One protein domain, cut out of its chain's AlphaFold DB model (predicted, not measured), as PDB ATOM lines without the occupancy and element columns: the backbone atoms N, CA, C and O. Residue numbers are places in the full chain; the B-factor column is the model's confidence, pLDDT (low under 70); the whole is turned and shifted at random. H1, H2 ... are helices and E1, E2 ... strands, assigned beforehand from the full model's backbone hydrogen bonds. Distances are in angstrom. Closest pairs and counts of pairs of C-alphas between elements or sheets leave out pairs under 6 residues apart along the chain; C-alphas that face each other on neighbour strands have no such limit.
ATOM      1  N   VAL A 575      -8.070 -25.176  -0.142       95.25
ATOM      2  CA  VAL A 575      -8.597 -24.367  -1.250       95.25
ATOM      3  C   VAL A 575      -9.818 -23.573  -0.797       95.25
ATOM      4  O   VAL A 575     -10.779 -24.128  -0.264       95.25
ATOM      5  N   HIS A 576      -9.806 -22.271  -1.058       96.31
ATOM      6  CA  HIS A 576     -10.904 -21.361  -0.775       96.31
ATOM      7  C   HIS A 576     -11.468 -20.782  -2.073       96.31
ATOM      8  O   HIS A 576     -10.744 -20.159  -2.849       96.31
ATOM      9  N   VAL A 577     -12.781 -20.919  -2.272       96.38
ATOM     10  CA  VAL A 577     -13.514 -20.110  -3.255       96.38
ATOM     11  C   VAL A 577     -13.570 -18.678  -2.743       96.38
ATOM     12  O   VAL A 577     -13.938 -18.466  -1.584       96.38
ATOM     13  N   VAL A 578     -13.237 -17.708  -3.596       95.62
ATOM     14  CA  VAL A 578     -13.250 -16.274  -3.271       95.62
ATOM     15  C   VAL A 578     -14.100 -15.474  -4.266       95.62
ATOM     16  O   VAL A 578     -14.808 -16.025  -5.114       95.62
ATOM     17  N   GLY A 579     -14.110 -14.149  -4.110       93.25
ATOM     18  CA  GLY A 579     -14.714 -13.243  -5.078       93.25
ATOM     19  C   GLY A 579     -16.228 -13.408  -5.223       93.25
ATOM     20  O   GLY A 579     -16.972 -13.562  -4.251       93.25
ATOM     21  N   SER A 580     -16.706 -13.311  -6.464       94.00
ATOM     22  CA  SER A 580     -18.143 -13.213  -6.747       94.00
ATOM     23  C   SER A 580     -18.930 -14.479  -6.419       94.00
ATOM     24  O   SER A 580     -20.083 -14.376  -5.997       94.00
ATOM     25  N   ARG A 581     -18.311 -15.658  -6.569       94.69
ATOM     26  CA  ARG A 581     -18.933 -16.945  -6.231       94.69
ATOM     27  C   ARG A 581     -19.062 -17.109  -4.720       94.69
ATOM     28  O   ARG A 581     -20.147 -17.447  -4.261       94.69
ATOM     29  N   ARG A 582     -18.031 -16.743  -3.945       95.38
ATOM     30  CA  ARG A 582     -18.101 -16.737  -2.470       95.38
ATOM     31  C   ARG A 582     -19.191 -15.801  -1.941       95.38
ATOM     32  O   ARG A 582     -19.927 -16.169  -1.037       95.38
ATOM     33  N   MET A 583     -19.329 -14.614  -2.534       95.88
ATOM     34  CA  MET A 583     -20.374 -13.646  -2.168       95.88
ATOM     35  C   MET A 583     -21.776 -14.010  -2.696       95.88
ATOM     36  O   MET A 583     -22.721 -13.265  -2.455       95.88
ATOM     37  N   GLY A 584     -21.931 -15.091  -3.469       94.44
ATOM     38  CA  GLY A 584     -23.204 -15.487  -4.083       94.44
ATOM     39  C   GLY A 584     -23.660 -14.612  -5.261       94.44
ATOM     40  O   GLY A 584     -24.673 -14.902  -5.890       94.44
ATOM     41  N   CYS A 585     -22.909 -13.571  -5.629       95.19
ATOM     42  CA  CYS A 585     -23.267 -12.595  -6.666       95.19
ATOM     43  C   CYS A 585     -22.585 -12.845  -8.029       95.19
ATOM     44  O   CYS A 585     -22.442 -11.926  -8.843       95.19
ATOM     45  N   ALA A 586     -22.134 -14.076  -8.284       92.94
ATOM     46  CA  ALA A 586     -21.616 -14.497  -9.585       92.94
ATOM     47  C   ALA A 586     -22.735 -14.561 -10.641       92.94
ATOM     48  O   ALA A 586     -23.865 -14.959 -10.343       92.94
ATOM     49  N   ARG A 587     -22.407 -14.163 -11.874       91.62
ATOM     50  CA  ARG A 587     -23.313 -14.157 -13.036       91.62
ATOM     51  C   ARG A 587     -22.931 -15.257 -14.023       91.62
ATOM     52  O   ARG A 587     -21.814 -15.766 -13.967       91.62
ATOM     53  N   ALA A 588     -23.825 -15.588 -14.948       88.00
ATOM     54  CA  ALA A 588     -23.519 -16.474 -16.065       88.00
ATOM     55  C   ALA A 588     -22.219 -16.038 -16.771       88.00
ATOM     56  O   ALA A 588     -22.027 -14.859 -17.070       88.00
ATOM     57  N   GLY A 589     -21.303 -16.989 -16.982       85.00
ATOM     58  CA  GLY A 589     -19.978 -16.734 -17.558       85.00
ATOM     59  C   GLY A 589     -18.930 -16.151 -16.599       85.00
ATOM     60  O   GLY A 589     -17.822 -15.868 -17.048       85.00
ATOM     61  N   ALA A 590     -19.244 -15.964 -15.309       88.88
ATOM     62  CA  ALA A 590     -18.264 -15.541 -14.311       88.88
ATOM     63  C   ALA A 590     -17.235 -16.641 -14.013       88.88
ATOM     64  O   ALA A 590     -17.584 -17.818 -13.850       88.88
ATOM     65  N   ASP A 591     -15.986 -16.203 -13.881       92.12
ATOM     66  CA  ASP A 591     -14.830 -17.041 -13.580       92.12
ATOM     67  C   ASP A 591     -14.934 -17.660 -12.171       92.12
ATOM     68  O   ASP A 591     -15.748 -17.251 -11.328       92.12
ATOM     69  N   LEU A 592     -14.147 -18.707 -11.936       94.81
ATOM     70  CA  LEU A 592     -13.963 -19.331 -10.630       94.81
ATOM     71  C   LEU A 592     -12.642 -18.841 -10.027       94.81
ATOM     72  O   LEU A 592     -11.571 -19.325 -10.385       94.81
ATOM     73  N   ASP A 593     -12.733 -17.874  -9.113       95.31
ATOM     74  CA  ASP A 593     -11.585 -17.337  -8.381       95.31
ATOM     75  C   ASP A 593     -11.273 -18.215  -7.158       95.31
ATOM     76  O   ASP A 593     -12.129 -18.394  -6.280       95.31
ATOM     77  N   LEU A 594     -10.044 -18.730  -7.074       96.75
ATOM     78  CA  LEU A 594      -9.583 -19.609  -5.999       96.75
ATOM     79  C   LEU A 594      -8.308 -19.076  -5.339       96.75
ATOM     80  O   LEU A 594      -7.404 -18.574  -6.006       96.75
ATOM     81  N   VAL A 595      -8.199 -19.270  -4.026       96.50
ATOM     82  CA  VAL A 595      -6.946 -19.123  -3.272       96.50
ATOM     83  C   VAL A 595      -6.638 -20.458  -2.610       96.50
ATOM     84  O   VAL A 595      -7.454 -20.952  -1.834       96.50
ATOM     85  N   ALA A 596      -5.483 -21.048  -2.909       96.44
ATOM     86  CA  ALA A 596      -5.031 -22.289  -2.289       96.44
ATOM     87  C   ALA A 596      -3.795 -22.052  -1.420       96.44
ATOM     88  O   ALA A 596      -2.803 -21.474  -1.869       96.44
ATOM     89  N   VAL A 597      -3.865 -22.522  -0.176       96.44
ATOM     90  CA  VAL A 597      -2.752 -22.518   0.773       96.44
ATOM     91  C   VAL A 597      -2.033 -23.857   0.688       96.44
ATOM     92  O   VAL A 597      -2.611 -24.900   1.004       96.44
ATOM     93  N   VAL A 598      -0.773 -23.825   0.255       95.69
ATOM     94  CA  VAL A 598       0.039 -25.011  -0.056       95.69
ATOM     95  C   VAL A 598       1.424 -24.943   0.599       95.69
ATOM     96  O   VAL A 598       1.939 -23.846   0.802       95.69
ATOM     97  N   PRO A 599       2.073 -26.080   0.907       93.50
ATOM     98  CA  PRO A 599       3.436 -26.074   1.449       93.50
ATOM     99  C   PRO A 599       4.485 -25.530   0.470       93.50
ATOM    100  O   PRO A 599       5.402 -24.825   0.879       93.50
ATOM    101  N   ASP A 600       4.341 -25.837  -0.823       92.19
ATOM    102  CA  ASP A 600       5.236 -25.375  -1.887       92.19
ATOM    103  C   ASP A 600       4.435 -25.061  -3.166       92.19
ATOM    104  O   ASP A 600       4.013 -25.983  -3.869       92.19
ATOM    105  N   PRO A 601       4.219 -23.770  -3.494       91.81
ATOM    106  CA  PRO A 601       3.551 -23.351  -4.724       91.81
ATOM    107  C   PRO A 601       4.207 -23.862  -6.009       91.81
ATOM    108  O   PRO A 601       3.510 -24.042  -7.003       91.81
ATOM    109  N   SER A 602       5.524 -24.094  -6.013       89.19
ATOM    110  CA  SER A 602       6.255 -24.520  -7.213       89.19
ATOM    111  C   SER A 602       6.035 -25.995  -7.562       89.19
ATOM    112  O   SER A 602       6.168 -26.378  -8.722       89.19
ATOM    113  N   ALA A 603       5.631 -26.804  -6.578       88.88
ATOM    114  CA  ALA A 603       5.295 -28.213  -6.757       88.88
ATOM    115  C   ALA A 603       3.854 -28.436  -7.257       88.88
ATOM    116  O   ALA A 603       3.485 -29.558  -7.610       88.88
ATOM    117  N   VAL A 604       3.015 -27.392  -7.285       90.50
ATOM    118  CA  VAL A 604       1.615 -27.512  -7.709       90.50
ATOM    119  C   VAL A 604       1.537 -27.606  -9.230       90.50
ATOM    120  O   VAL A 604       1.863 -26.660  -9.942       90.50
ATOM    121  N   THR A 605       1.048 -28.742  -9.728       88.75
ATOM    122  CA  THR A 605       0.816 -28.973 -11.159       88.75
ATOM    123  C   THR A 605      -0.674 -29.172 -11.405       88.75
ATOM    124  O   THR A 605      -1.291 -30.044 -10.799       88.75
ATOM    125  N   VAL A 606      -1.243 -28.369 -12.306       90.88
ATOM    126  CA  VAL A 606      -2.632 -28.484 -12.773       90.88
ATOM    127  C   VAL A 606      -2.599 -28.707 -14.292       90.88
ATOM    128  O   VAL A 606      -1.926 -27.935 -14.982       90.88
ATOM    129  N   PRO A 607      -3.269 -29.746 -14.828       87.69
ATOM    130  CA  PRO A 607      -3.327 -29.996 -16.270       87.69
ATOM    131  C   PRO A 607      -3.855 -28.787 -17.051       87.69
ATOM    132  O   PRO A 607      -4.753 -28.090 -16.583       87.69
ATOM    133  N   ASP A 608      -3.278 -28.536 -18.229       87.00
ATOM    134  CA  ASP A 608      -3.653 -27.444 -19.145       87.00
ATOM    135  C   ASP A 608      -3.622 -26.031 -18.526       87.00
ATOM    136  O   ASP A 608      -4.178 -25.075 -19.078       87.00
ATOM    137  N   ALA A 609      -2.944 -25.875 -17.385       90.75
ATOM    138  CA  ALA A 609      -2.817 -24.598 -16.709       90.75
ATOM    139  C   ALA A 609      -1.654 -23.764 -17.244       90.75
ATOM    140  O   ALA A 609      -0.544 -24.244 -17.464       90.75
ATOM    141  N   THR A 610      -1.903 -22.465 -17.399       88.94
ATOM    142  CA  THR A 610      -0.900 -21.474 -17.791       88.94
ATOM    143  C   THR A 610      -0.520 -20.607 -16.586       88.94
ATOM    144  O   THR A 610      -1.419 -20.087 -15.917       88.94
ATOM    145  N   PRO A 611       0.776 -20.396 -16.298       86.62
ATOM    146  CA  PRO A 611       1.202 -19.537 -15.198       86.62
ATOM    147  C   PRO A 611       0.886 -18.060 -15.457       86.62
ATOM    148  O   PRO A 611       0.999 -17.555 -16.579       86.62
ATOM    149  N   VAL A 612       0.527 -17.335 -14.398       82.62
ATOM    150  CA  VAL A 612       0.291 -15.886 -14.447       82.62
ATOM    151  C   VAL A 612       1.612 -15.139 -14.253       82.62
ATOM    152  O   VAL A 612       2.205 -15.153 -13.178       82.62
ATOM    153  N   VAL A 613       2.068 -14.444 -15.295       72.19
ATOM    154  CA  VAL A 613       3.321 -13.674 -15.271       72.19
ATOM    155  C   VAL A 613       3.108 -12.299 -14.624       72.19
ATOM    156  O   VAL A 613       2.180 -11.579 -14.989       72.19
ATOM    157  N   GLY A 614       3.999 -11.909 -13.705       66.69
ATOM    158  CA  GLY A 614       4.017 -10.570 -13.093       66.69
ATOM    159  C   GLY A 614       3.025 -10.357 -11.942       66.69
ATOM    160  O   GLY A 614       2.810  -9.217 -11.532       66.69
ATOM    161  N   ALA A 615       2.415 -11.424 -11.423       74.00
ATOM    162  CA  ALA A 615       1.589 -11.365 -10.219       74.00
ATOM    163  C   ALA A 615       2.451 -11.260  -8.945       74.00
ATOM    164  O   ALA A 615       3.591 -11.719  -8.912       74.00
ATOM    165  N   ARG A 616       1.894 -10.663  -7.880       80.25
ATOM    166  CA  ARG A 616       2.570 -10.523  -6.569       80.25
ATOM    167  C   ARG A 616       2.801 -11.863  -5.870       80.25
ATOM    168  O   ARG A 616       3.706 -11.974  -5.054       80.25
ATOM    169  N   VAL A 617       1.956 -12.839  -6.176       85.94
ATOM    170  CA  VAL A 617       1.996 -14.216  -5.683       85.94
ATOM    171  C   VAL A 617       1.817 -15.158  -6.877       85.94
ATOM    172  O   VAL A 617       1.195 -14.747  -7.865       85.94
ATOM    173  N   PRO A 618       2.356 -16.390  -6.835       90.75
ATOM    174  CA  PRO A 618       2.191 -17.351  -7.918       90.75
ATOM    175  C   PRO A 618       0.715 -17.634  -8.214       90.75
ATOM    176  O   PRO A 618      -0.122 -17.686  -7.312       90.75
ATOM    177  N   GLY A 619       0.391 -17.846  -9.488       92.19
ATOM    178  CA  GLY A 619      -0.965 -18.182  -9.897       92.19
ATOM    179  C   GLY A 619      -1.023 -18.937 -11.218       92.19
ATOM    180  O   GLY A 619      -0.098 -18.868 -12.030       92.19
ATOM    181  N   LEU A 620      -2.125 -19.653 -11.416       93.00
ATOM    182  CA  LEU A 620      -2.403 -20.529 -12.548       93.00
ATOM    183  C   LEU A 620      -3.767 -20.182 -13.159       93.00
ATOM    184  O   LEU A 620      -4.715 -19.877 -12.439       93.00
ATOM    185  N   ARG A 621      -3.872 -20.270 -14.489       92.38
ATOM    186  CA  ARG A 621      -5.124 -20.133 -15.245       92.38
ATOM    187  C   ARG A 621      -5.428 -21.383 -16.041       92.38
ATOM    188  O   ARG A 621      -4.577 -21.816 -16.809       92.38
ATOM    189  N   PHE A 622      -6.638 -21.911 -15.911       93.38
ATOM    190  CA  PHE A 622      -7.097 -23.098 -16.640       93.38
ATOM    191  C   PHE A 622      -8.622 -23.077 -16.807       93.38
ATOM    192  O   PHE A 622      -9.268 -22.063 -16.526       93.38
ATOM    193  N   ARG A 623      -9.212 -24.171 -17.306       92.50
ATOM    194  CA  ARG A 623     -10.668 -24.336 -17.401       92.50
ATOM    195  C   ARG A 623     -11.134 -25.563 -16.621       92.50
ATOM    196  O   ARG A 623     -10.494 -26.601 -16.697       92.50
ATOM    197  N   GLN A 624     -12.272 -25.437 -15.947       92.56
ATOM    198  CA  GLN A 624     -12.984 -26.509 -15.248       92.56
ATOM    199  C   GLN A 624     -14.453 -26.442 -15.674       92.56
ATOM    200  O   GLN A 624     -15.048 -25.369 -15.604       92.56
ATOM    201  N   ASP A 625     -15.006 -27.532 -16.209       89.88
ATOM    202  CA  ASP A 625     -16.385 -27.607 -16.734       89.88
ATOM    203  C   ASP A 625     -16.744 -26.470 -17.706       89.88
ATOM    204  O   ASP A 625     -17.838 -25.909 -17.712       89.88
ATOM    205  N   GLY A 626     -15.769 -26.068 -18.526       87.50
ATOM    206  CA  GLY A 626     -15.938 -24.959 -19.461       87.50
ATOM    207  C   GLY A 626     -15.961 -23.567 -18.814       87.50
ATOM    208  O   GLY A 626     -16.167 -22.597 -19.538       87.50
ATOM    209  N   VAL A 627     -15.685 -23.421 -17.518       91.25
ATOM    210  CA  VAL A 627     -15.516 -22.138 -16.812       91.25
ATOM    211  C   VAL A 627     -14.030 -21.835 -16.627       91.25
ATOM    212  O   VAL A 627     -13.242 -22.739 -16.367       91.25
ATOM    213  N   ARG A 628     -13.615 -20.571 -16.786       92.75
ATOM    214  CA  ARG A 628     -12.226 -20.174 -16.505       92.75
ATOM    215  C   ARG A 628     -11.982 -20.178 -14.999       92.75
ATOM    216  O   ARG A 628     -12.809 -19.673 -14.244       92.75
ATOM    217  N   VAL A 629     -10.838 -20.709 -14.588       94.62
ATOM    218  CA  VAL A 629     -10.391 -20.742 -13.196       94.62
ATOM    219  C   VAL A 629      -9.149 -19.868 -13.059       94.62
ATOM    220  O   VAL A 629      -8.171 -20.080 -13.778       94.62
ATOM    221  N   ASP A 630      -9.195 -18.909 -12.136       94.19
ATOM    222  CA  ASP A 630      -8.049 -18.109 -11.700       94.19
ATOM    223  C   ASP A 630      -7.624 -18.614 -10.310       94.19
ATOM    224  O   ASP A 630      -8.271 -18.334  -9.300       94.19
ATOM    225  N   LEU A 631      -6.543 -19.396 -10.255       95.50
ATOM    226  CA  LEU A 631      -6.020 -19.993  -9.027       95.50
ATOM    227  C   LEU A 631      -4.805 -19.213  -8.525       95.50
ATOM    228  O   LEU A 631      -3.774 -19.162  -9.189       95.50
ATOM    229  N   THR A 632      -4.906 -18.657  -7.323       95.94
ATOM    230  CA  THR A 632      -3.795 -18.025  -6.602       95.94
ATOM    231  C   THR A 632      -3.204 -19.000  -5.589       95.94
ATOM    232  O   THR A 632      -3.943 -19.616  -4.823       95.94
ATOM    233  N   LEU A 633      -1.877 -19.128  -5.558       95.19
ATOM    234  CA  LEU A 633      -1.155 -20.039  -4.671       95.19
ATOM    235  C   LEU A 633      -0.420 -19.247  -3.589       95.19
ATOM    236  O   LEU A 633       0.425 -18.402  -3.888       95.19
ATOM    237  N   VAL A 634      -0.724 -19.545  -2.328       95.88
ATOM    238  CA  VAL A 634      -0.078 -18.945  -1.156       95.88
ATOM    239  C   VAL A 634       0.691 -20.030  -0.419       95.88
ATOM    240  O   VAL A 634       0.145 -21.093  -0.121       95.88
ATOM    241  N   ARG A 635       1.967 -19.774  -0.124       94.94
ATOM    242  CA  ARG A 635       2.767 -20.708   0.669       94.94
ATOM    243  C   ARG A 635       2.324 -20.648   2.133       94.94
ATOM    244  O   ARG A 635       2.097 -19.563   2.657       94.94
ATOM    245  N   SER A 636       2.186 -21.794   2.796       92.00
ATOM    246  CA  SER A 636       1.588 -21.892   4.139       92.00
ATOM    247  C   SER A 636       2.307 -21.102   5.238       92.00
ATOM    248  O   SER A 636       1.691 -20.766   6.243       92.00
ATOM    249  N   ASP A 637       3.596 -20.819   5.064       91.56
ATOM    250  CA  ASP A 637       4.441 -20.054   5.988       91.56
ATOM    251  C   ASP A 637       4.747 -18.623   5.490       91.56
ATOM    252  O   ASP A 637       5.574 -17.926   6.080       91.56
ATOM    253  N   ASP A 638       4.123 -18.170   4.394       89.56
ATOM    254  CA  ASP A 638       4.389 -16.861   3.793       89.56
ATOM    255  C   ASP A 638       3.614 -15.744   4.502       89.56
ATOM    256  O   ASP A 638       2.390 -15.638   4.416       89.56
ATOM    257  N   THR A 639       4.357 -14.877   5.190       90.12
ATOM    258  CA  THR A 639       3.839 -13.703   5.904       90.12
ATOM    259  C   THR A 639       4.016 -12.401   5.119       90.12
ATOM    260  O   THR A 639       3.930 -11.312   5.689       90.12
ATOM    261  N   SER A 640       4.336 -12.474   3.825       90.50
ATOM    262  CA  SER A 640       4.510 -11.296   2.982       90.50
ATOM    263  C   SER A 640       3.201 -10.526   2.807       90.50
ATOM    264  O   SER A 640       2.096 -11.071   2.877       90.50
ATOM    265  N   LEU A 641       3.318  -9.237   2.477       87.12
ATOM    266  CA  LEU A 641       2.160  -8.424   2.102       87.12
ATOM    267  C   LEU A 641       1.404  -9.026   0.902       87.12
ATOM    268  O   LEU A 641       0.187  -8.895   0.818       87.12
ATOM    269  N   GLY A 642       2.109  -9.692  -0.020       87.50
ATOM    270  CA  GLY A 642       1.501 -10.378  -1.162       87.50
ATOM    271  C   GLY A 642       0.583 -11.520  -0.728       87.50
ATOM    272  O   GLY A 642      -0.571 -11.562  -1.156       87.50
ATOM    273  N   ALA A 643       1.066 -12.389   0.165       90.38
ATOM    274  CA  ALA A 643       0.279 -13.470   0.753       90.38
ATOM    275  C   ALA A 643      -0.907 -12.939   1.569       90.38
ATOM    276  O   ALA A 643      -2.035 -13.388   1.372       90.38
ATOM    277  N   ALA A 644      -0.688 -11.921   2.409       91.94
ATOM    278  CA  ALA A 644      -1.751 -11.288   3.188       91.94
ATOM    279  C   ALA A 644      -2.858 -10.699   2.293       91.94
ATOM    280  O   ALA A 644      -4.040 -10.909   2.548       91.94
ATOM    281  N   VAL A 645      -2.491 -10.016   1.202       91.12
ATOM    282  CA  VAL A 645      -3.438  -9.473   0.212       91.12
ATOM    283  C   VAL A 645      -4.210 -10.575  -0.518       91.12
ATOM    284  O   VAL A 645      -5.397 -10.402  -0.789       91.12
ATOM    285  N   ALA A 646      -3.560 -11.690  -0.859       91.12
ATOM    286  CA  ALA A 646      -4.221 -12.817  -1.513       91.12
ATOM    287  C   ALA A 646      -5.238 -13.489  -0.578       91.12
ATOM    288  O   ALA A 646      -6.379 -13.731  -0.970       91.12
ATOM    289  N   LEU A 647      -4.854 -13.722   0.680       93.56
ATOM    290  CA  LEU A 647      -5.729 -14.294   1.704       93.56
ATOM    291  C   LEU A 647      -6.873 -13.344   2.093       93.56
ATOM    292  O   LEU A 647      -7.970 -13.824   2.392       93.56
ATOM    293  N   SER A 648      -6.671 -12.019   2.002       94.00
ATOM    294  CA  SER A 648      -7.725 -11.030   2.287       94.00
ATOM    295  C   SER A 648      -8.959 -11.217   1.405       94.00
ATOM    296  O   SER A 648     -10.056 -10.868   1.815       94.00
ATOM    297  N   ALA A 649      -8.835 -11.823   0.217       93.75
ATOM    298  CA  ALA A 649      -9.975 -12.072  -0.666       93.75
ATOM    299  C   ALA A 649     -11.060 -12.966  -0.026       93.75
ATOM    300  O   ALA A 649     -12.239 -12.839  -0.368       93.75
ATOM    301  N   VAL A 650     -10.677 -13.849   0.906       94.94
ATOM    302  CA  VAL A 650     -11.609 -14.674   1.692       94.94
ATOM    303  C   VAL A 650     -12.342 -13.797   2.710       94.94
ATOM    304  O   VAL A 650     -13.574 -13.761   2.735       94.94
ATOM    305  N   THR A 651     -11.584 -13.047   3.513       95.44
ATOM    306  CA  THR A 651     -12.110 -12.227   4.611       95.44
ATOM    307  C   THR A 651     -12.889 -11.010   4.117       95.44
ATOM    308  O   THR A 651     -13.875 -10.629   4.738       95.44
ATOM    309  N   ASP A 652     -12.516 -10.431   2.973       95.81
ATOM    310  CA  ASP A 652     -13.209  -9.312   2.333       95.81
ATOM    311  C   ASP A 652     -14.623  -9.717   1.897       95.81
ATOM    312  O   ASP A 652     -15.592  -9.004   2.161       95.81
ATOM    313  N   ALA A 653     -14.761 -10.887   1.269       96.00
ATOM    314  CA  ALA A 653     -16.058 -11.430   0.881       96.00
ATOM    315  C   ALA A 653     -16.928 -11.765   2.105       96.00
ATOM    316  O   ALA A 653     -18.117 -11.441   2.119       96.00
ATOM    317  N   ASP A 654     -16.336 -12.340   3.155       95.75
ATOM    318  CA  ASP A 654     -17.048 -12.622   4.405       95.75
ATOM    319  C   ASP A 654     -17.497 -11.336   5.103       95.75
ATOM    320  O   ASP A 654     -18.619 -11.259   5.600       95.75
ATOM    321  N   ALA A 655     -16.669 -10.291   5.085       96.06
ATOM    322  CA  ALA A 655     -17.010  -8.987   5.634       96.06
ATOM    323  C   ALA A 655     -18.149  -8.306   4.860       96.06
ATOM    324  O   ALA A 655     -19.009  -7.685   5.486       96.06
ATOM    325  N   VAL A 656     -18.205  -8.452   3.530       97.12
ATOM    326  CA  VAL A 656     -19.349  -7.999   2.715       97.12
ATOM    327  C   VAL A 656     -20.633  -8.712   3.136       97.12
ATOM    328  O   VAL A 656     -21.630  -8.050   3.427       97.12
ATOM    329  N   LEU A 657     -20.603 -10.044   3.240       96.50
ATOM    330  CA  LEU A 657     -21.763 -10.846   3.649       96.50
ATOM    331  C   LEU A 657     -22.196 -10.569   5.094       96.50
ATOM    332  O   LEU A 657     -23.389 -10.547   5.390       96.50
ATOM    333  N   ALA A 658     -21.241 -10.340   5.994       95.94
ATOM    334  CA  ALA A 658     -21.515  -9.967   7.376       95.94
ATOM    335  C   ALA A 658     -22.147  -8.573   7.471       95.94
ATOM    336  O   ALA A 658     -23.056  -8.368   8.270       95.94
ATOM    337  N   ALA A 659     -21.704  -7.621   6.643       95.38
ATOM    338  CA  ALA A 659     -22.208  -6.253   6.674       95.38
ATOM    339  C   ALA A 659     -23.685  -6.152   6.256       95.38
ATOM    340  O   ALA A 659     -24.392  -5.293   6.779       95.38
ATOM    341  N   VAL A 660     -24.151  -7.014   5.346       96.19
ATOM    342  CA  VAL A 660     -25.560  -7.053   4.899       96.19
ATOM    343  C   VAL A 660     -26.458  -7.940   5.769       96.19
ATOM    344  O   VAL A 660     -27.672  -7.905   5.603       96.19
ATOM    345  N   GLY A 661     -25.891  -8.712   6.704       94.75
ATOM    346  CA  GLY A 661     -26.645  -9.452   7.719       94.75
ATOM    347  C   GLY A 661     -27.637 -10.466   7.143       94.75
ATOM    348  O   GLY A 661     -27.247 -11.409   6.454       94.75
ATOM    349  N   ASP A 662     -28.912 -10.281   7.466       95.44
ATOM    350  CA  ASP A 662     -30.077 -11.042   7.005       95.44
ATOM    351  C   ASP A 662     -30.542 -10.644   5.590       95.44
ATOM    352  O   ASP A 662     -31.148 -11.451   4.884       95.44
ATOM    353  N   ARG A 663     -30.151  -9.464   5.094       96.38
ATOM    354  CA  ARG A 663     -30.517  -8.928   3.766       96.38
ATOM    355  C   ARG A 663     -29.640  -9.455   2.619       96.38
ATOM    356  O   ARG A 663     -29.407  -8.785   1.611       96.38
ATOM    357  N   ARG A 664     -29.138 -10.689   2.735       95.94
ATOM    358  CA  ARG A 664     -28.245 -11.315   1.731       95.94
ATOM    359  C   ARG A 664     -28.909 -11.520   0.375       95.94
ATOM    360  O   ARG A 664     -28.228 -11.420  -0.647       95.94
ATOM    361  N   ALA A 665     -30.205 -11.825   0.359       95.94
ATOM    362  CA  ALA A 665     -30.954 -12.030  -0.879       95.94
ATOM    363  C   ALA A 665     -31.026 -10.733  -1.701       95.94
ATOM    364  O   ALA A 665     -30.689 -10.735  -2.884       95.94
ATOM    365  N   GLU A 666     -31.355  -9.618  -1.045       97.62
ATOM    366  CA  GLU A 666     -31.383  -8.279  -1.640       97.62
ATOM    367  C   GLU A 666     -30.007  -7.850  -2.151       97.62
ATOM    368  O   GLU A 666     -29.878  -7.407  -3.291       97.62
ATOM    369  N   PHE A 667     -28.953  -8.063  -1.354       97.88
ATOM    370  CA  PHE A 667     -27.577  -7.829  -1.790       97.88
ATOM    371  C   PHE A 667     -27.204  -8.651  -3.018       97.88
ATOM    372  O   PHE A 667     -26.661  -8.108  -3.976       97.88
ATOM    373  N   THR A 668     -27.501  -9.949  -3.013       97.00
ATOM    374  CA  THR A 668     -27.168 -10.835  -4.131       97.00
ATOM    375  C   THR A 668     -27.872 -10.387  -5.406       97.00
ATOM    376  O   THR A 668     -27.253 -10.345  -6.473       97.00
ATOM    377  N   TRP A 669     -29.149 -10.020  -5.294       95.94
ATOM    378  CA  TRP A 669     -29.935  -9.484  -6.394       95.94
ATOM    379  C   TRP A 669     -29.341  -8.167  -6.911       95.94
ATOM    380  O   TRP A 669     -28.975  -8.100  -8.088       95.94
ATOM    381  N   LEU A 670     -29.145  -7.166  -6.043       97.31
ATOM    382  CA  LEU A 670     -28.634  -5.849  -6.432       97.31
ATOM    383  C   LEU A 670     -27.229  -5.956  -7.032       97.31
ATOM    384  O   LEU A 670     -26.980  -5.446  -8.120       97.31
ATOM    385  N   ALA A 671     -26.325  -6.689  -6.375       97.38
ATOM    386  CA  ALA A 671     -24.953  -6.883  -6.830       97.38
ATOM    387  C   ALA A 671     -24.891  -7.529  -8.224       97.38
ATOM    388  O   ALA A 671     -24.053  -7.139  -9.037       97.38
ATOM    389  N   ARG A 672     -25.768  -8.492  -8.545       95.56
ATOM    390  CA  ARG A 672     -25.830  -9.070  -9.900       95.56
ATOM    391  C   ARG A 672     -26.319  -8.051 -10.928       95.56
ATOM    392  O   ARG A 672     -25.703  -7.954 -11.988       95.56
ATOM    393  N   HIS A 673     -27.357  -7.276 -10.614       94.81
ATOM    394  CA  HIS A 673     -27.896  -6.265 -11.529       94.81
ATOM    395  C   HIS A 673     -26.867  -5.173 -11.826       94.81
ATOM    396  O   HIS A 673     -26.552  -4.934 -12.991       94.81
ATOM    397  N   VAL A 674     -26.238  -4.591 -10.800       95.94
ATOM    398  CA  VAL A 674     -25.239  -3.526 -10.995       95.94
ATOM    399  C   VAL A 674     -23.976  -4.041 -11.686       95.94
ATOM    400  O   VAL A 674     -23.387  -3.342 -12.503       95.94
ATOM    401  N   LYS A 675     -23.567  -5.296 -11.449       94.81
ATOM    402  CA  LYS A 675     -22.424  -5.894 -12.161       94.81
ATOM    403  C   LYS A 675     -22.740  -6.204 -13.622       94.81
ATOM    404  O   LYS A 675     -21.839  -6.129 -14.453       94.81
ATOM    405  N   ALA A 676     -23.979  -6.575 -13.944       92.62
ATOM    406  CA  ALA A 676     -24.412  -6.733 -15.331       92.62
ATOM    407  C   ALA A 676     -24.475  -5.384 -16.050       92.62
ATOM    408  O   ALA A 676     -23.933  -5.250 -17.145       92.62
ATOM    409  N   TRP A 677     -25.041  -4.381 -15.384       93.69
ATOM    410  CA  TRP A 677     -25.081  -2.997 -15.840       93.69
ATOM    411  C   TRP A 677     -23.679  -2.428 -16.117       93.69
ATOM    412  O   TRP A 677     -23.438  -1.898 -17.202       93.69
ATOM    413  N   ALA A 678     -22.736  -2.607 -15.184       94.50
ATOM    414  CA  ALA A 678     -21.358  -2.137 -15.320       94.50
ATOM    415  C   ALA A 678     -20.624  -2.853 -16.463       94.50
ATOM    416  O   ALA A 678     -19.888  -2.221 -17.223       94.50
ATOM    417  N   ALA A 679     -20.855  -4.161 -16.624       91.31
ATOM    418  CA  ALA A 679     -20.280  -4.936 -17.717       91.31
ATOM    419  C   ALA A 679     -20.805  -4.490 -19.087       91.31
ATOM    420  O   ALA A 679     -20.008  -4.253 -19.990       91.31
ATOM    421  N   ALA A 680     -22.109  -4.266 -19.240       89.25
ATOM    422  CA  ALA A 680     -22.667  -3.770 -20.503       89.25
ATOM    423  C   ALA A 680     -22.162  -2.374 -20.905       89.25
ATOM    424  O   ALA A 680     -22.348  -1.957 -22.043       89.25
ATOM    425  N   ARG A 681     -21.504  -1.658 -19.987       91.31
ATOM    426  CA  ARG A 681     -20.913  -0.332 -20.204       91.31
ATOM    427  C   ARG A 681     -19.386  -0.337 -20.184       91.31
ATOM    428  O   ARG A 681     -18.787   0.728 -20.279       91.31
ATOM    429  N   GLY A 682     -18.743  -1.498 -20.048       93.19
ATOM    430  CA  GLY A 682     -17.281  -1.593 -20.016       93.19
ATOM    431  C   GLY A 682     -16.636  -0.914 -18.803       93.19
ATOM    432  O   GLY A 682     -15.509  -0.438 -18.910       93.19
ATOM    433  N   LEU A 683     -17.340  -0.842 -17.668       95.38
ATOM    434  CA  LEU A 683     -16.878  -0.192 -16.431       95.38
ATOM    435  C   LEU A 683     -16.231  -1.179 -15.441       95.38
ATOM    436  O   LEU A 683     -15.779  -0.789 -14.367       95.38
ATOM    437  N   ASP A 684     -16.216  -2.473 -15.766       93.81
ATOM    438  CA  ASP A 684     -16.022  -3.595 -14.839       93.81
ATOM    439  C   ASP A 684     -14.608  -4.203 -14.852       93.81
ATOM    440  O   ASP A 684     -14.438  -5.403 -14.636       93.81
ATOM    441  N   SER A 685     -13.571  -3.405 -15.131       93.62
ATOM    442  CA  SER A 685     -12.213  -3.933 -15.302       93.62
ATOM    443  C   SER A 685     -11.116  -2.978 -14.853       93.62
ATOM    444  O   SER A 685     -10.814  -1.990 -15.522       93.62
ATOM    445  N   ALA A 686     -10.446  -3.341 -13.758       92.62
ATOM    446  CA  ALA A 686      -9.336  -2.567 -13.213       92.62
ATOM    447  C   ALA A 686      -8.155  -2.380 -14.196       92.62
ATOM    448  O   ALA A 686      -7.690  -1.252 -14.349       92.62
ATOM    449  N   PRO A 687      -7.677  -3.399 -14.944       91.50
ATOM    450  CA  PRO A 687      -6.591  -3.181 -15.908       91.50
ATOM    451  C   PRO A 687      -6.932  -2.169 -17.017       91.50
ATOM    452  O   PRO A 687      -6.029  -1.581 -17.604       91.50
ATOM    453  N   PHE A 688      -8.224  -1.940 -17.270       94.94
ATOM    454  CA  PHE A 688      -8.750  -1.015 -18.279       94.94
ATOM    455  C   PHE A 688      -9.245   0.305 -17.660       94.94
ATOM    456  O   PHE A 688      -9.997   1.042 -18.285       94.94
ATOM    457  N   GLY A 689      -8.832   0.603 -16.422       93.50
ATOM    458  CA  GLY A 689      -9.155   1.844 -15.711       93.50
ATOM    459  C   GLY A 689     -10.485   1.831 -14.953       93.50
ATOM    460  O   GLY A 689     -10.710   2.728 -14.151       93.50
ATOM    461  N   GLY A 690     -11.338   0.820 -15.151       95.38
ATOM    462  CA  GLY A 690     -12.641   0.678 -14.493       95.38
ATOM    463  C   GLY A 690     -12.581   0.139 -13.058       95.38
ATOM    464  O   GLY A 690     -11.515  -0.060 -12.469       95.38
ATOM    465  N   LEU A 691     -13.751  -0.136 -12.482       96.88
ATOM    466  CA  LEU A 691     -13.901  -0.629 -11.111       96.88
ATOM    467  C   LEU A 691     -13.830  -2.167 -11.071       96.88
ATOM    468  O   LEU A 691     -14.462  -2.832 -11.898       96.88
ATOM    469  N   PRO A 692     -13.116  -2.774 -10.103       94.75
ATOM    470  CA  PRO A 692     -13.107  -4.222  -9.945       94.75
ATOM    471  C   PRO A 692     -14.441  -4.722  -9.377       94.75
ATOM    472  O   PRO A 692     -15.182  -3.993  -8.718       94.75
ATOM    473  N   GLY A 693     -14.716  -6.018  -9.540       94.25
ATOM    474  CA  GLY A 693     -15.964  -6.626  -9.071       94.25
ATOM    475  C   GLY A 693     -16.241  -6.463  -7.568       94.25
ATOM    476  O   GLY A 693     -17.406  -6.393  -7.180       94.25
ATOM    477  N   ILE A 694     -15.200  -6.373  -6.730       95.75
ATOM    478  CA  ILE A 694     -15.345  -6.129  -5.286       95.75
ATOM    479  C   ILE A 694     -15.804  -4.698  -4.979       95.75
ATOM    480  O   ILE A 694     -16.593  -4.510  -4.060       95.75
ATOM    481  N   ALA A 695     -15.393  -3.703  -5.774       97.62
ATOM    482  CA  ALA A 695     -15.835  -2.321  -5.598       97.62
ATOM    483  C   ALA A 695     -17.352  -2.217  -5.799       97.62
ATOM    484  O   ALA A 695     -18.058  -1.741  -4.916       97.62
ATOM    485  N   TRP A 696     -17.870  -2.786  -6.893       97.94
ATOM    486  CA  TRP A 696     -19.314  -2.858  -7.148       97.94
ATOM    487  C   TRP A 696     -20.081  -3.595  -6.040       97.94
ATOM    488  O   TRP A 696     -21.176  -3.177  -5.668       97.94
ATOM    489  N   ALA A 697     -19.503  -4.660  -5.473       97.94
ATOM    490  CA  ALA A 697     -20.102  -5.372  -4.347       97.94
ATOM    491  C   ALA A 697     -20.139  -4.518  -3.066       97.94
ATOM    492  O   ALA A 697     -21.148  -4.524  -2.369       97.94
ATOM    493  N   ILE A 698     -19.091  -3.745  -2.770       98.12
ATOM    494  CA  ILE A 698     -19.064  -2.823  -1.623       98.12
ATOM    495  C   ILE A 698     -20.130  -1.735  -1.774       98.12
ATOM    496  O   ILE A 698     -20.859  -1.465  -0.818       98.12
ATOM    497  N   LEU A 699     -20.253  -1.143  -2.968       98.31
ATOM    498  CA  LEU A 699     -21.276  -0.135  -3.263       98.31
ATOM    499  C   LEU A 699     -22.688  -0.711  -3.069       98.31
ATOM    500  O   LEU A 699     -23.493  -0.127  -2.347       98.31
ATOM    501  N   ALA A 700     -22.958  -1.903  -3.613       98.31
ATOM    502  CA  ALA A 700     -24.244  -2.581  -3.450       98.31
ATOM    503  C   ALA A 700     -24.536  -2.936  -1.982       98.31
ATOM    504  O   ALA A 700     -25.639  -2.703  -1.491       98.31
ATOM    505  N   ALA A 701     -23.546  -3.454  -1.250       98.06
ATOM    506  CA  ALA A 701     -23.692  -3.785   0.165       98.06
ATOM    507  C   ALA A 701     -23.987  -2.544   1.018       98.06
ATOM    508  O   ALA A 701     -24.803  -2.606   1.934       98.06
ATOM    509  N   ARG A 702     -23.361  -1.400   0.713       97.00
ATOM    510  CA  ARG A 702     -23.660  -0.130   1.386       97.00
ATOM    511  C   ARG A 702     -25.070   0.371   1.085       97.00
ATOM    512  O   ARG A 702     -25.734   0.792   2.027       97.00
ATOM    513  N   THR A 703     -25.534   0.283  -0.161       97.44
ATOM    514  CA  THR A 703     -26.917   0.637  -0.521       97.44
ATOM    515  C   THR A 703     -27.922  -0.232   0.239       97.44
ATOM    516  O   THR A 703     -28.809   0.291   0.902       97.44
ATOM    517  N   VAL A 704     -27.728  -1.556   0.255       97.25
ATOM    518  CA  VAL A 704     -28.603  -2.479   1.004       97.25
ATOM    519  C   VAL A 704     -28.610  -2.147   2.492       97.25
ATOM    520  O   VAL A 704     -29.663  -2.138   3.112       97.25
ATOM    521  N   ARG A 705     -27.458  -1.816   3.084       94.50
ATOM    522  CA  ARG A 705     -27.383  -1.438   4.504       94.50
ATOM    523  C   ARG A 705     -28.073  -0.122   4.832       94.50
ATOM    524  O   ARG A 705     -28.604  -0.004   5.931       94.50
ATOM    525  N   ALA A 706     -28.033   0.852   3.924       90.75
ATOM    526  CA  ALA A 706     -28.749   2.113   4.098       90.75
ATOM    527  C   ALA A 706     -30.273   1.894   4.097       90.75
ATOM    528  O   ALA A 706     -30.982   2.564   4.841       90.75
ATOM    529  N   GLY A 707     -30.748   0.895   3.343       84.56
ATOM    530  CA  GLY A 707     -32.171   0.611   3.181       84.56
ATOM    531  C   GLY A 707     -32.851   1.559   2.194       84.56
ATOM    532  O   GLY A 707     -32.206   2.432   1.625       84.56
ATOM    533  N   GLY A 708     -34.140   1.328   1.958       84.81
ATOM    534  CA  GLY A 708     -34.942   2.024   0.948       84.81
ATOM    535  C   GLY A 708     -35.883   1.059   0.226       84.81
ATOM    536  O   GLY A 708     -35.648  -0.152   0.236       84.81
ATOM    537  N   ASP A 709     -36.943   1.604  -0.371       82.31
ATOM    538  CA  ASP A 709     -38.000   0.813  -1.017       82.31
ATOM    539  C   ASP A 709     -37.593   0.333  -2.423       82.31
ATOM    540  O   ASP A 709     -37.954  -0.771  -2.828       82.31
ATOM    541  N   ASP A 710     -36.792   1.123  -3.151       92.62
ATOM    542  CA  ASP A 710     -36.249   0.775  -4.472       92.62
ATOM    543  C   ASP A 710     -34.715   0.790  -4.455       92.62
ATOM    544  O   ASP A 710     -34.058   1.817  -4.629       92.62
ATOM    545  N   LEU A 711     -34.127  -0.393  -4.278       95.88
ATOM    546  CA  LEU A 711     -32.677  -0.561  -4.193       95.88
ATOM    547  C   LEU A 711     -31.919  -0.131  -5.459       95.88
ATOM    548  O   LEU A 711     -30.743   0.216  -5.348       95.88
ATOM    549  N   LEU A 712     -32.534  -0.165  -6.650       95.06
ATOM    550  CA  LEU A 712     -31.874   0.299  -7.875       95.06
ATOM    551  C   LEU A 712     -31.872   1.824  -7.937       95.06
ATOM    552  O   LEU A 712     -30.820   2.404  -8.210       95.06
ATOM    553  N   ALA A 713     -33.003   2.468  -7.642       91.00
ATOM    554  CA  ALA A 713     -33.075   3.926  -7.561       91.00
ATOM    555  C   ALA A 713     -32.106   4.475  -6.500       91.00
ATOM    556  O   ALA A 713     -31.351   5.404  -6.790       91.00
ATOM    557  N   GLU A 714     -32.066   3.854  -5.318       94.44
ATOM    558  CA  GLU A 714     -31.153   4.227  -4.231       94.44
ATOM    559  C   GLU A 714     -29.683   3.999  -4.603       94.44
ATOM    560  O   GLU A 714     -28.820   4.821  -4.294       94.44
ATOM    561  N   PHE A 715     -29.371   2.902  -5.303       97.38
ATOM    562  CA  PHE A 715     -28.015   2.654  -5.786       97.38
ATOM    563  C   PHE A 715     -27.585   3.732  -6.784       97.38
ATOM    564  O   PHE A 715     -26.569   4.395  -6.582       97.38
ATOM    565  N   PHE A 716     -28.343   3.912  -7.867       93.19
ATOM    566  CA  PHE A 716     -27.941   4.819  -8.938       93.19
ATOM    567  C   PHE A 716     -27.953   6.276  -8.483       93.19
ATOM    568  O   PHE A 716     -26.962   6.969  -8.689       93.19
ATOM    569  N   GLY A 717     -29.015   6.724  -7.808       86.62
ATOM    570  CA  GLY A 717     -29.124   8.094  -7.313       86.62
ATOM    571  C   GLY A 717     -28.104   8.401  -6.217       86.62
ATOM    572  O   GLY A 717     -27.423   9.425  -6.275       86.62
ATOM    573  N   GLY A 718     -27.936   7.487  -5.255       88.88
ATOM    574  CA  GLY A 718     -27.001   7.662  -4.144       88.88
ATOM    575  C   GLY A 718     -25.545   7.750  -4.600       88.88
ATOM    576  O   GLY A 718     -24.814   8.629  -4.144       88.88
ATOM    577  N   TRP A 719     -25.124   6.884  -5.527       94.00
ATOM    578  CA  TRP A 719     -23.754   6.905  -6.049       94.00
ATOM    579  C   TRP A 719     -23.530   7.975  -7.122       94.00
ATOM    580  O   TRP A 719     -22.419   8.487  -7.214       94.00
ATOM    581  N   ALA A 720     -24.552   8.366  -7.893       83.88
ATOM    582  CA  ALA A 720     -24.452   9.508  -8.808       83.88
ATOM    583  C   ALA A 720     -24.225  10.828  -8.053       83.88
ATOM    584  O   ALA A 720     -23.472  11.679  -8.517       83.88
ATOM    585  N   ALA A 721     -24.849  10.985  -6.881       79.94
ATOM    586  CA  ALA A 721     -24.713  12.167  -6.031       79.94
ATOM    587  C   ALA A 721     -23.530  12.096  -5.043       79.94
ATOM    588  O   ALA A 721     -23.340  13.022  -4.249       79.94
ATOM    589  N   TRP A 722     -22.757  11.002  -5.041       87.94
ATOM    590  CA  TRP A 722     -21.666  10.806  -4.089       87.94
ATOM    591  C   TRP A 722     -20.490  11.748  -4.375       87.94
ATOM    592  O   TRP A 722     -20.031  11.877  -5.510       87.94
ATOM    593  N   ASP A 723     -19.948  12.368  -3.326       83.75
ATOM    594  CA  ASP A 723     -18.701  13.124  -3.427       83.75
ATOM    595  C   ASP A 723     -17.512  12.159  -3.473       83.75
ATOM    596  O   ASP A 723     -17.063  11.648  -2.451       83.75
ATOM    597  N   TRP A 724     -16.986  11.899  -4.669       85.88
ATOM    598  CA  TRP A 724     -15.895  10.941  -4.878       85.88
ATOM    599  C   TRP A 724     -14.555  11.321  -4.228       85.88
ATOM    600  O   TRP A 724     -13.647  10.486  -4.206       85.88
ATOM    601  N   ARG A 725     -14.430  12.533  -3.665       81.62
ATOM    602  CA  ARG A 725     -13.302  12.908  -2.795       81.62
ATOM    603  C   ARG A 725     -13.365  12.180  -1.450       81.62
ATOM    604  O   ARG A 725     -12.328  11.929  -0.841       81.62
ATOM    605  N   GLU A 726     -14.568  11.809  -1.016       84.19
ATOM    606  CA  GLU A 726     -14.797  11.046   0.204       84.19
ATOM    607  C   GLU A 726     -14.613   9.543  -0.055       84.19
ATOM    608  O   GLU A 726     -15.313   8.960  -0.900       84.19
ATOM    609  N   PRO A 727     -13.696   8.872   0.670       90.38
ATOM    610  CA  PRO A 727     -13.447   7.456   0.478       90.38
ATOM    611  C   PRO A 727     -14.649   6.608   0.906       90.38
ATOM    612  O   PRO A 727     -15.251   6.779   1.969       90.38
ATOM    613  N   VAL A 728     -14.973   5.613   0.087       94.19
ATOM    614  CA  VAL A 728     -16.039   4.657   0.363       94.19
ATOM    615  C   VAL A 728     -15.493   3.520   1.216       94.19
ATOM    616  O   VAL A 728     -14.715   2.682   0.761       94.19
ATOM    617  N   LEU A 729     -15.976   3.460   2.453       91.75
ATOM    618  CA  LEU A 729     -15.674   2.404   3.410       91.75
ATOM    619  C   LEU A 729     -16.897   1.525   3.664       91.75
ATOM    620  O   LEU A 729     -18.002   2.039   3.849       91.75
ATOM    621  N   LEU A 730     -16.707   0.204   3.740       90.12
ATOM    622  CA  LEU A 730     -17.776  -0.693   4.185       90.12
ATOM    623  C   LEU A 730     -17.987  -0.607   5.708       90.12
ATOM    624  O   LEU A 730     -19.121  -0.660   6.176       90.12
ATOM    625  N   ARG A 731     -16.920  -0.443   6.496       79.12
ATOM    626  CA  ARG A 731     -16.973  -0.277   7.960       79.12
ATOM    627  C   ARG A 731     -16.426   1.095   8.338       79.12
ATOM    628  O   ARG A 731     -15.489   1.565   7.709       79.12
ATOM    629  N   THR A 732     -16.999   1.736   9.352       71.31
ATOM    630  CA  THR A 732     -16.499   3.023   9.861       71.31
ATOM    631  C   THR A 732     -15.046   2.892  10.312       71.31
ATOM    632  O   THR A 732     -14.731   2.003  11.102       71.31
ATOM    633  N   GLY A 733     -14.184   3.786   9.837       67.69
ATOM    634  CA  GLY A 733     -12.765   3.829  10.172       67.69
ATOM    635  C   GLY A 733     -12.086   5.033   9.513       67.69
ATOM    636  O   GLY A 733     -12.693   5.667   8.648       67.69
ATOM    637  N   PRO A 734     -10.860   5.384   9.925       63.28
ATOM    638  CA  PRO A 734     -10.099   6.432   9.262       63.28
ATOM    639  C   PRO A 734      -9.680   5.961   7.865       63.28
ATOM    640  O   PRO A 734      -9.076   4.900   7.719       63.28
ATOM    641  N   ALA A 735      -9.982   6.750   6.837       66.38
ATOM    642  CA  ALA A 735      -9.427   6.562   5.503       66.38
ATOM    643  C   ALA A 735      -9.218   7.916   4.831       66.38
ATOM    644  O   ALA A 735     -10.003   8.841   5.025       66.38
ATOM    645  N   SER A 736      -8.167   8.014   4.028       66.31
ATOM    646  CA  SER A 736      -7.875   9.168   3.183       66.31
ATOM    647  C   SER A 736      -7.874   8.721   1.726       66.31
ATOM    648  O   SER A 736      -7.170   7.771   1.378       66.31
ATOM    649  N   GLY A 737      -8.651   9.395   0.882       63.88
ATOM    650  CA  GLY A 737      -8.621   9.199  -0.564       63.88
ATOM    651  C   GLY A 737      -7.702  10.217  -1.230       63.88
ATOM    652  O   GLY A 737      -7.813  11.410  -0.974       63.88
ATOM    653  N   THR A 738      -6.793   9.753  -2.084       69.56
ATOM    654  CA  THR A 738      -5.949  10.625  -2.926       69.56
ATOM    655  C   THR A 738      -6.197  10.416  -4.421       69.56
ATOM    656  O   THR A 738      -5.643  11.141  -5.242       69.56
ATOM    657  N   GLY A 739      -7.002   9.410  -4.788       78.88
ATOM    658  CA  GLY A 739      -7.365   9.097  -6.172       78.88
ATOM    659  C   GLY A 739      -8.671   9.766  -6.605       78.88
ATOM    660  O   GLY A 739      -9.430  10.250  -5.770       78.88
ATOM    661  N   ALA A 740      -8.965   9.742  -7.909       87.31
ATOM    662  CA  ALA A 740     -10.194  10.327  -8.461       87.31
ATOM    663  C   ALA A 740     -11.474   9.686  -7.888       87.31
ATOM    664  O   ALA A 740     -12.508  10.342  -7.798       87.31
ATOM    665  N   MET A 741     -11.389   8.411  -7.507       93.06
ATOM    666  CA  MET A 741     -12.432   7.641  -6.843       93.06
ATOM    667  C   MET A 741     -11.754   6.650  -5.897       93.06
ATOM    668  O   MET A 741     -10.906   5.876  -6.340       93.06
ATOM    669  N   THR A 742     -12.101   6.676  -4.607       93.81
ATOM    670  CA  THR A 742     -11.471   5.805  -3.601       93.81
ATOM    671  C   THR A 742     -12.501   4.901  -2.931       93.81
ATOM    672  O   THR A 742     -13.355   5.362  -2.184       93.81
ATOM    673  N   ILE A 743     -12.393   3.595  -3.164       95.62
ATOM    674  CA  ILE A 743     -13.198   2.536  -2.541       95.62
ATOM    675  C   ILE A 743     -12.246   1.569  -1.842       95.62
ATOM    676  O   ILE A 743     -11.338   1.026  -2.475       95.62
ATOM    677  N   MET A 744     -12.442   1.364  -0.541       94.06
ATOM    678  CA  MET A 744     -11.519   0.618   0.316       94.06
ATOM    679  C   MET A 744     -11.937  -0.847   0.476       94.06
ATOM    680  O   MET A 744     -13.127  -1.147   0.588       94.06
ATOM    681  N   THR A 745     -10.969  -1.764   0.532       93.88
ATOM    682  CA  THR A 745     -11.229  -3.167   0.882       93.88
ATOM    683  C   THR A 745     -11.740  -3.292   2.326       93.88
ATOM    684  O   THR A 745     -11.339  -2.504   3.185       93.88
ATOM    685  N   PRO A 746     -12.638  -4.250   2.625       92.88
ATOM    686  CA  PRO A 746     -13.246  -4.365   3.953       92.88
ATOM    687  C   PRO A 746     -12.327  -4.808   5.097       92.88
ATOM    688  O   PRO A 746     -12.646  -4.510   6.250       92.88
ATOM    689  N   THR A 747     -11.269  -5.574   4.814       92.88
ATOM    690  CA  THR A 747     -10.429  -6.218   5.838       92.88
ATOM    691  C   THR A 747      -8.939  -5.944   5.644       92.88
ATOM    692  O   THR A 747      -8.513  -5.495   4.578       92.88
ATOM    693  N   GLU A 748      -8.152  -6.173   6.703       89.38
ATOM    694  CA  GLU A 748      -6.701  -5.967   6.683       89.38
ATOM    695  C   GLU A 748      -5.989  -6.942   5.721       89.38
ATOM    696  O   GLU A 748      -6.317  -8.131   5.719       89.38
ATOM    697  N   PRO A 749      -4.992  -6.484   4.937       89.62
ATOM    698  CA  PRO A 749      -4.528  -5.097   4.829       89.62
ATOM    699  C   PRO A 749      -5.527  -4.205   4.065       89.62
ATOM    700  O   PRO A 749      -5.808  -4.445   2.883       89.62
ATOM    701  N   VAL A 750      -6.035  -3.158   4.731       89.44
ATOM    702  CA  VAL A 750      -7.027  -2.235   4.153       89.44
ATOM    703  C   VAL A 750      -6.355  -1.357   3.099       89.44
ATOM    704  O   VAL A 750      -5.392  -0.645   3.375       89.44
ATOM    705  N   ARG A 751      -6.866  -1.399   1.865       90.06
ATOM    706  CA  ARG A 751      -6.288  -0.700   0.708       90.06
ATOM    707  C   ARG A 751      -7.367  -0.164  -0.220       90.06
ATOM    708  O   ARG A 751      -8.484  -0.678  -0.227       90.06
ATOM    709  N   SER A 752      -7.027   0.811  -1.057       92.31
ATOM    710  CA  SER A 752      -7.919   1.195  -2.152       92.31
ATOM    711  C   SER A 752      -7.942   0.091  -3.213       92.31
ATOM    712  O   SER A 752      -6.903  -0.385  -3.665       92.31
ATOM    713  N   CYS A 753      -9.136  -0.333  -3.634       92.94
ATOM    714  CA  CYS A 753      -9.320  -1.239  -4.772       92.94
ATOM    715  C   CYS A 753      -9.576  -0.485  -6.094       92.94
ATOM    716  O   CYS A 753      -9.943  -1.084  -7.104       92.94
ATOM    717  N   THR A 754      -9.395   0.837  -6.094       94.88
ATOM    718  CA  THR A 754      -9.739   1.739  -7.210       94.88
ATOM    719  C   THR A 754      -8.615   2.712  -7.573       94.88
ATOM    720  O   THR A 754      -8.836   3.678  -8.289       94.88
ATOM    721  N   GLU A 755      -7.375   2.427  -7.167       90.94
ATOM    722  CA  GLU A 755      -6.182   3.245  -7.470       90.94
ATOM    723  C   GLU A 755      -5.921   3.450  -8.974       90.94
ATOM    724  O   GLU A 755      -5.158   4.332  -9.370       90.94
ATOM    725  N   GLN A 756      -6.498   2.599  -9.820       90.69
ATOM    726  CA  GLN A 756      -6.448   2.688 -11.277       90.69
ATOM    727  C   GLN A 756      -7.407   3.715 -11.885       90.69
ATOM    728  O   GLN A 756      -7.239   4.047 -13.056       90.69
ATOM    729  N   VAL A 757      -8.421   4.160 -11.140       92.94
ATOM    730  CA  VAL A 757      -9.497   5.000 -11.673       92.94
ATOM    731  C   VAL A 757      -8.979   6.428 -11.834       92.94
ATOM    732  O   VAL A 757      -8.641   7.095 -10.855       92.94
ATOM    733  N   GLY A 758      -8.902   6.886 -13.085       89.00
ATOM    734  CA  GLY A 758      -8.573   8.269 -13.438       89.00
ATOM    735  C   GLY A 758      -9.804   9.190 -13.459       89.00
ATOM    736  O   GLY A 758     -10.937   8.703 -13.365       89.00
ATOM    737  N   PRO A 759      -9.609  10.515 -13.611       86.56
ATOM    738  CA  PRO A 759     -10.701  11.490 -13.679       86.56
ATOM    739  C   PRO A 759     -11.724  11.184 -14.781       86.56
ATOM    740  O   PRO A 759     -12.918  11.167 -14.497       86.56
ATOM    741  N   GLY A 760     -11.272  10.832 -15.992       87.38
ATOM    742  CA  GLY A 760     -12.170  10.508 -17.107       87.38
ATOM    743  C   GLY A 760     -13.075   9.304 -16.818       87.38
ATOM    744  O   GLY A 760     -14.276   9.347 -17.070       87.38
ATOM    745  N   MET A 761     -12.537   8.245 -16.197       92.81
ATOM    746  CA  MET A 761     -13.353   7.092 -15.789       92.81
ATOM    747  C   MET A 761     -14.332   7.445 -14.661       92.81
ATOM    748  O   MET A 761     -15.464   6.967 -14.674       92.81
ATOM    749  N   ARG A 762     -13.937   8.279 -13.690       92.81
ATOM    750  CA  ARG A 762     -14.855   8.769 -12.645       92.81
ATOM    751  C   ARG A 762     -16.035   9.521 -13.264       92.81
ATOM    752  O   ARG A 762     -17.178   9.283 -12.874       92.81
ATOM    753  N   ASP A 763     -15.761  10.398 -14.223       88.88
ATOM    754  CA  ASP A 763     -16.783  11.214 -14.885       88.88
ATOM    755  C   ASP A 763     -17.720  10.346 -15.730       88.88
ATOM    756  O   ASP A 763     -18.943  10.499 -15.664       88.88
ATOM    757  N   LEU A 764     -17.164   9.348 -16.425       91.00
ATOM    758  CA  LEU A 764     -17.942   8.344 -17.144       91.00
ATOM    759  C   LEU A 764     -18.850   7.543 -16.200       91.00
ATOM    760  O   LEU A 764     -20.047   7.436 -16.451       91.00
ATOM    761  N   VAL A 765     -18.313   7.005 -15.100       93.62
ATOM    762  CA  VAL A 765     -19.102   6.252 -14.110       93.62
ATOM    763  C   VAL A 765     -20.228   7.119 -13.547       93.62
ATOM    764  O   VAL A 765     -21.363   6.659 -13.478       93.62
ATOM    765  N   THR A 766     -19.942   8.372 -13.197       89.25
ATOM    766  CA  THR A 766     -20.939   9.305 -12.647       89.25
ATOM    767  C   THR A 766     -22.050   9.597 -13.656       89.25
ATOM    768  O   THR A 766     -23.229   9.518 -13.311       89.25
ATOM    769  N   THR A 767     -21.687   9.846 -14.917       86.12
ATOM    770  CA  THR A 767     -22.646  10.071 -16.009       86.12
ATOM    771  C   THR A 767     -23.545   8.855 -16.220       86.12
ATOM    772  O   THR A 767     -24.763   8.990 -16.319       86.12
ATOM    773  N   GLU A 768     -22.968   7.651 -16.228       91.44
ATOM    774  CA  GLU A 768     -23.737   6.418 -16.395       91.44
ATOM    775  C   GLU A 768     -24.665   6.140 -15.213       91.44
ATOM    776  O   GLU A 768     -25.799   5.702 -15.424       91.44
ATOM    777  N   LEU A 769     -24.211   6.384 -13.978       89.56
ATOM    778  CA  LEU A 769     -25.044   6.256 -12.780       89.56
ATOM    779  C   LEU A 769     -26.236   7.217 -12.858       89.56
ATOM    780  O   LEU A 769     -27.369   6.791 -12.650       89.56
ATOM    781  N   TYR A 770     -25.998   8.477 -13.232       83.62
ATOM    782  CA  TYR A 770     -27.046   9.490 -13.344       83.62
ATOM    783  C   TYR A 770     -28.076   9.147 -14.434       83.62
ATOM    784  O   TYR A 770     -29.274   9.113 -14.163       83.62
ATOM    785  N   ALA A 771     -27.630   8.787 -15.641       81.75
ATOM    786  CA  ALA A 771     -28.528   8.384 -16.730       81.75
ATOM    787  C   ALA A 771     -29.364   7.136 -16.381       81.75
ATOM    788  O   ALA A 771     -30.527   6.999 -16.772       81.75
ATOM    789  N   SER A 772     -28.776   6.209 -15.623       88.25
ATOM    790  CA  SER A 772     -29.465   5.001 -15.159       88.25
ATOM    791  C   SER A 772     -30.479   5.311 -14.064       88.25
ATOM    792  O   SER A 772     -31.558   4.723 -14.058       88.25
ATOM    793  N   TRP A 773     -30.178   6.268 -13.185       88.12
ATOM    794  CA  TRP A 773     -31.126   6.768 -12.196       88.12
ATOM    795  C   TRP A 773     -32.355   7.400 -12.860       88.12
ATOM    796  O   TRP A 773     -33.477   7.037 -12.517       88.12
ATOM    797  N   GLU A 774     -32.166   8.257 -13.870       83.25
ATOM    798  CA  GLU A 774     -33.280   8.848 -14.633       83.25
ATOM    799  C   GLU A 774     -34.137   7.779 -15.324       83.25
ATOM    800  O   GLU A 774     -35.365   7.868 -15.329       83.25
ATOM    801  N   THR A 775     -33.493   6.736 -15.858       83.00
ATOM    802  CA  THR A 775     -34.180   5.605 -16.493       83.00
ATOM    803  C   THR A 775     -35.056   4.858 -15.487       83.00
ATOM    804  O   THR A 775     -36.226   4.607 -15.771       83.00
ATOM    805  N   VAL A 776     -34.524   4.556 -14.297       85.69
ATOM    806  CA  VAL A 776     -35.269   3.871 -13.230       85.69
ATOM    807  C   VAL A 776     -36.436   4.728 -12.735       85.69
ATOM    808  O   VAL A 776     -37.551   4.226 -12.626       85.69
ATOM    809  N   LEU A 777     -36.231   6.034 -12.519       81.81
ATOM    810  CA  LEU A 777     -37.304   6.948 -12.101       81.81
ATOM    811  C   LEU A 777     -38.429   7.073 -13.136       81.81
ATOM    812  O   LEU A 777     -39.584   7.287 -12.771       81.81
ATOM    813  N   ALA A 778     -38.109   6.920 -14.421       81.50
ATOM    814  CA  ALA A 778     -39.090   6.878 -15.499       81.50
ATOM    815  C   ALA A 778     -39.791   5.507 -15.646       81.50
ATOM    816  O   ALA A 778     -40.599   5.334 -16.558       81.50
ATOM    817  N   GLY A 779     -39.491   4.530 -14.779       85.19
ATOM    818  CA  GLY A 779     -40.029   3.166 -14.833       85.19
ATOM    819  C   GLY A 779     -39.377   2.272 -15.898       85.19
ATOM    820  O   GLY A 779     -39.949   1.250 -16.274       85.19
TER     821      GLY A 779
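AT A GLANCE: This is residues 575 to 779 of the 879 residues of a protein of Actinophytocola algeriensis (UniProt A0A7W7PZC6). The model has two parts set end to end: a small, strongly twisted sheet of four strands, and a cluster of crossed helices, H3 to H6. H2 covers one face of the sheet and runs on to H4, while residues 721 to 758, with no named element, loop over one side of the helical part. The printed part has 205 residues, with six named helices and four named strands in the order E1 H1 E2 E3 E4 H2 H3 H4 H5 H6. The mixed sheet runs E1 E2 E4 E3, and the class is mixed, helices and strands. The whole is compact, with a radius of gyration of the C-alphas of 17.5 A and spans of 56 by 38 by 36 A.

HOW THE PARTS SIT: Begin at E1, residues 575 to 577, antiparallel to E2, residues 592 to 598, with N 576 and O 595 within hydrogen-bond range at 2.8 A. Between them in the chain, H1, residues 579 to 582, only grazes the sheet. E3, residues 619 to 624, and E4, residues 627 to 635, form an antiparallel hairpin, with N 620 and O 631 at 2.8 A; E4 is parallel to E2, with N 594 and O 630 at 2.9 A. H2, residues 641 to 660, is on one face of this sheet, making two layers, a sheet and a helix over it, at a height of 11.3 A; its closest C-alphas to E4 are Ala 643 and Val 634, 5.8 A apart. H4, residues 693 to 706, is the hub, touching four helices. It touches H1 with residues 693 to 694 alone, the C-alphas of Ile 694 and Gly 579 being 7.1 A apart, and H2 at a shallow tilt of 30 degrees, with Arg 705 and Val 660 closest at 5.9 A between C-alphas. It touches H3, residues 664 to 680, at a steep tilt of 46 degrees, with C-alphas 700 and 671 closest at 5.5 A. H5, residues 711 to 720, touches H4, C-alphas 715 and 703 being closest at 5.7 A, and forms a helical hairpin with H6, residues 759 to 777, C-alphas 716 and 773 being closest at 5.0 A. Every O i to N i+4 pair is within range in H3, H4, H5 and H6, and 12 of 16 in H2; H1 is too short for one.

IN THESE COORDINATES: Find C-alpha 575 at (-8.597, -24.367, -1.250), where E1 begins. E4 is 25.3 A long. H2 starts at (2.160, -8.424, 2.102) and runs 27.9 A, with a kink of 38 degrees near residue 650. H3 is 24.1 A, H4 20.3 A and H6 27.0 A long; H6 ends at C-alpha 777, (-37.304, 6.948, -12.101).

THE WHOLE: The C-alphas of Ala 603 and Ala 778 are the two farthest apart, at 57.3 A. The printed part has no cut. The links E2 to E3, H3 to H4 and H5 to H6 are long. The mean pLDDT of the printed part is 90.8; look for values under 70 at residue 614 and residues 733 to 738.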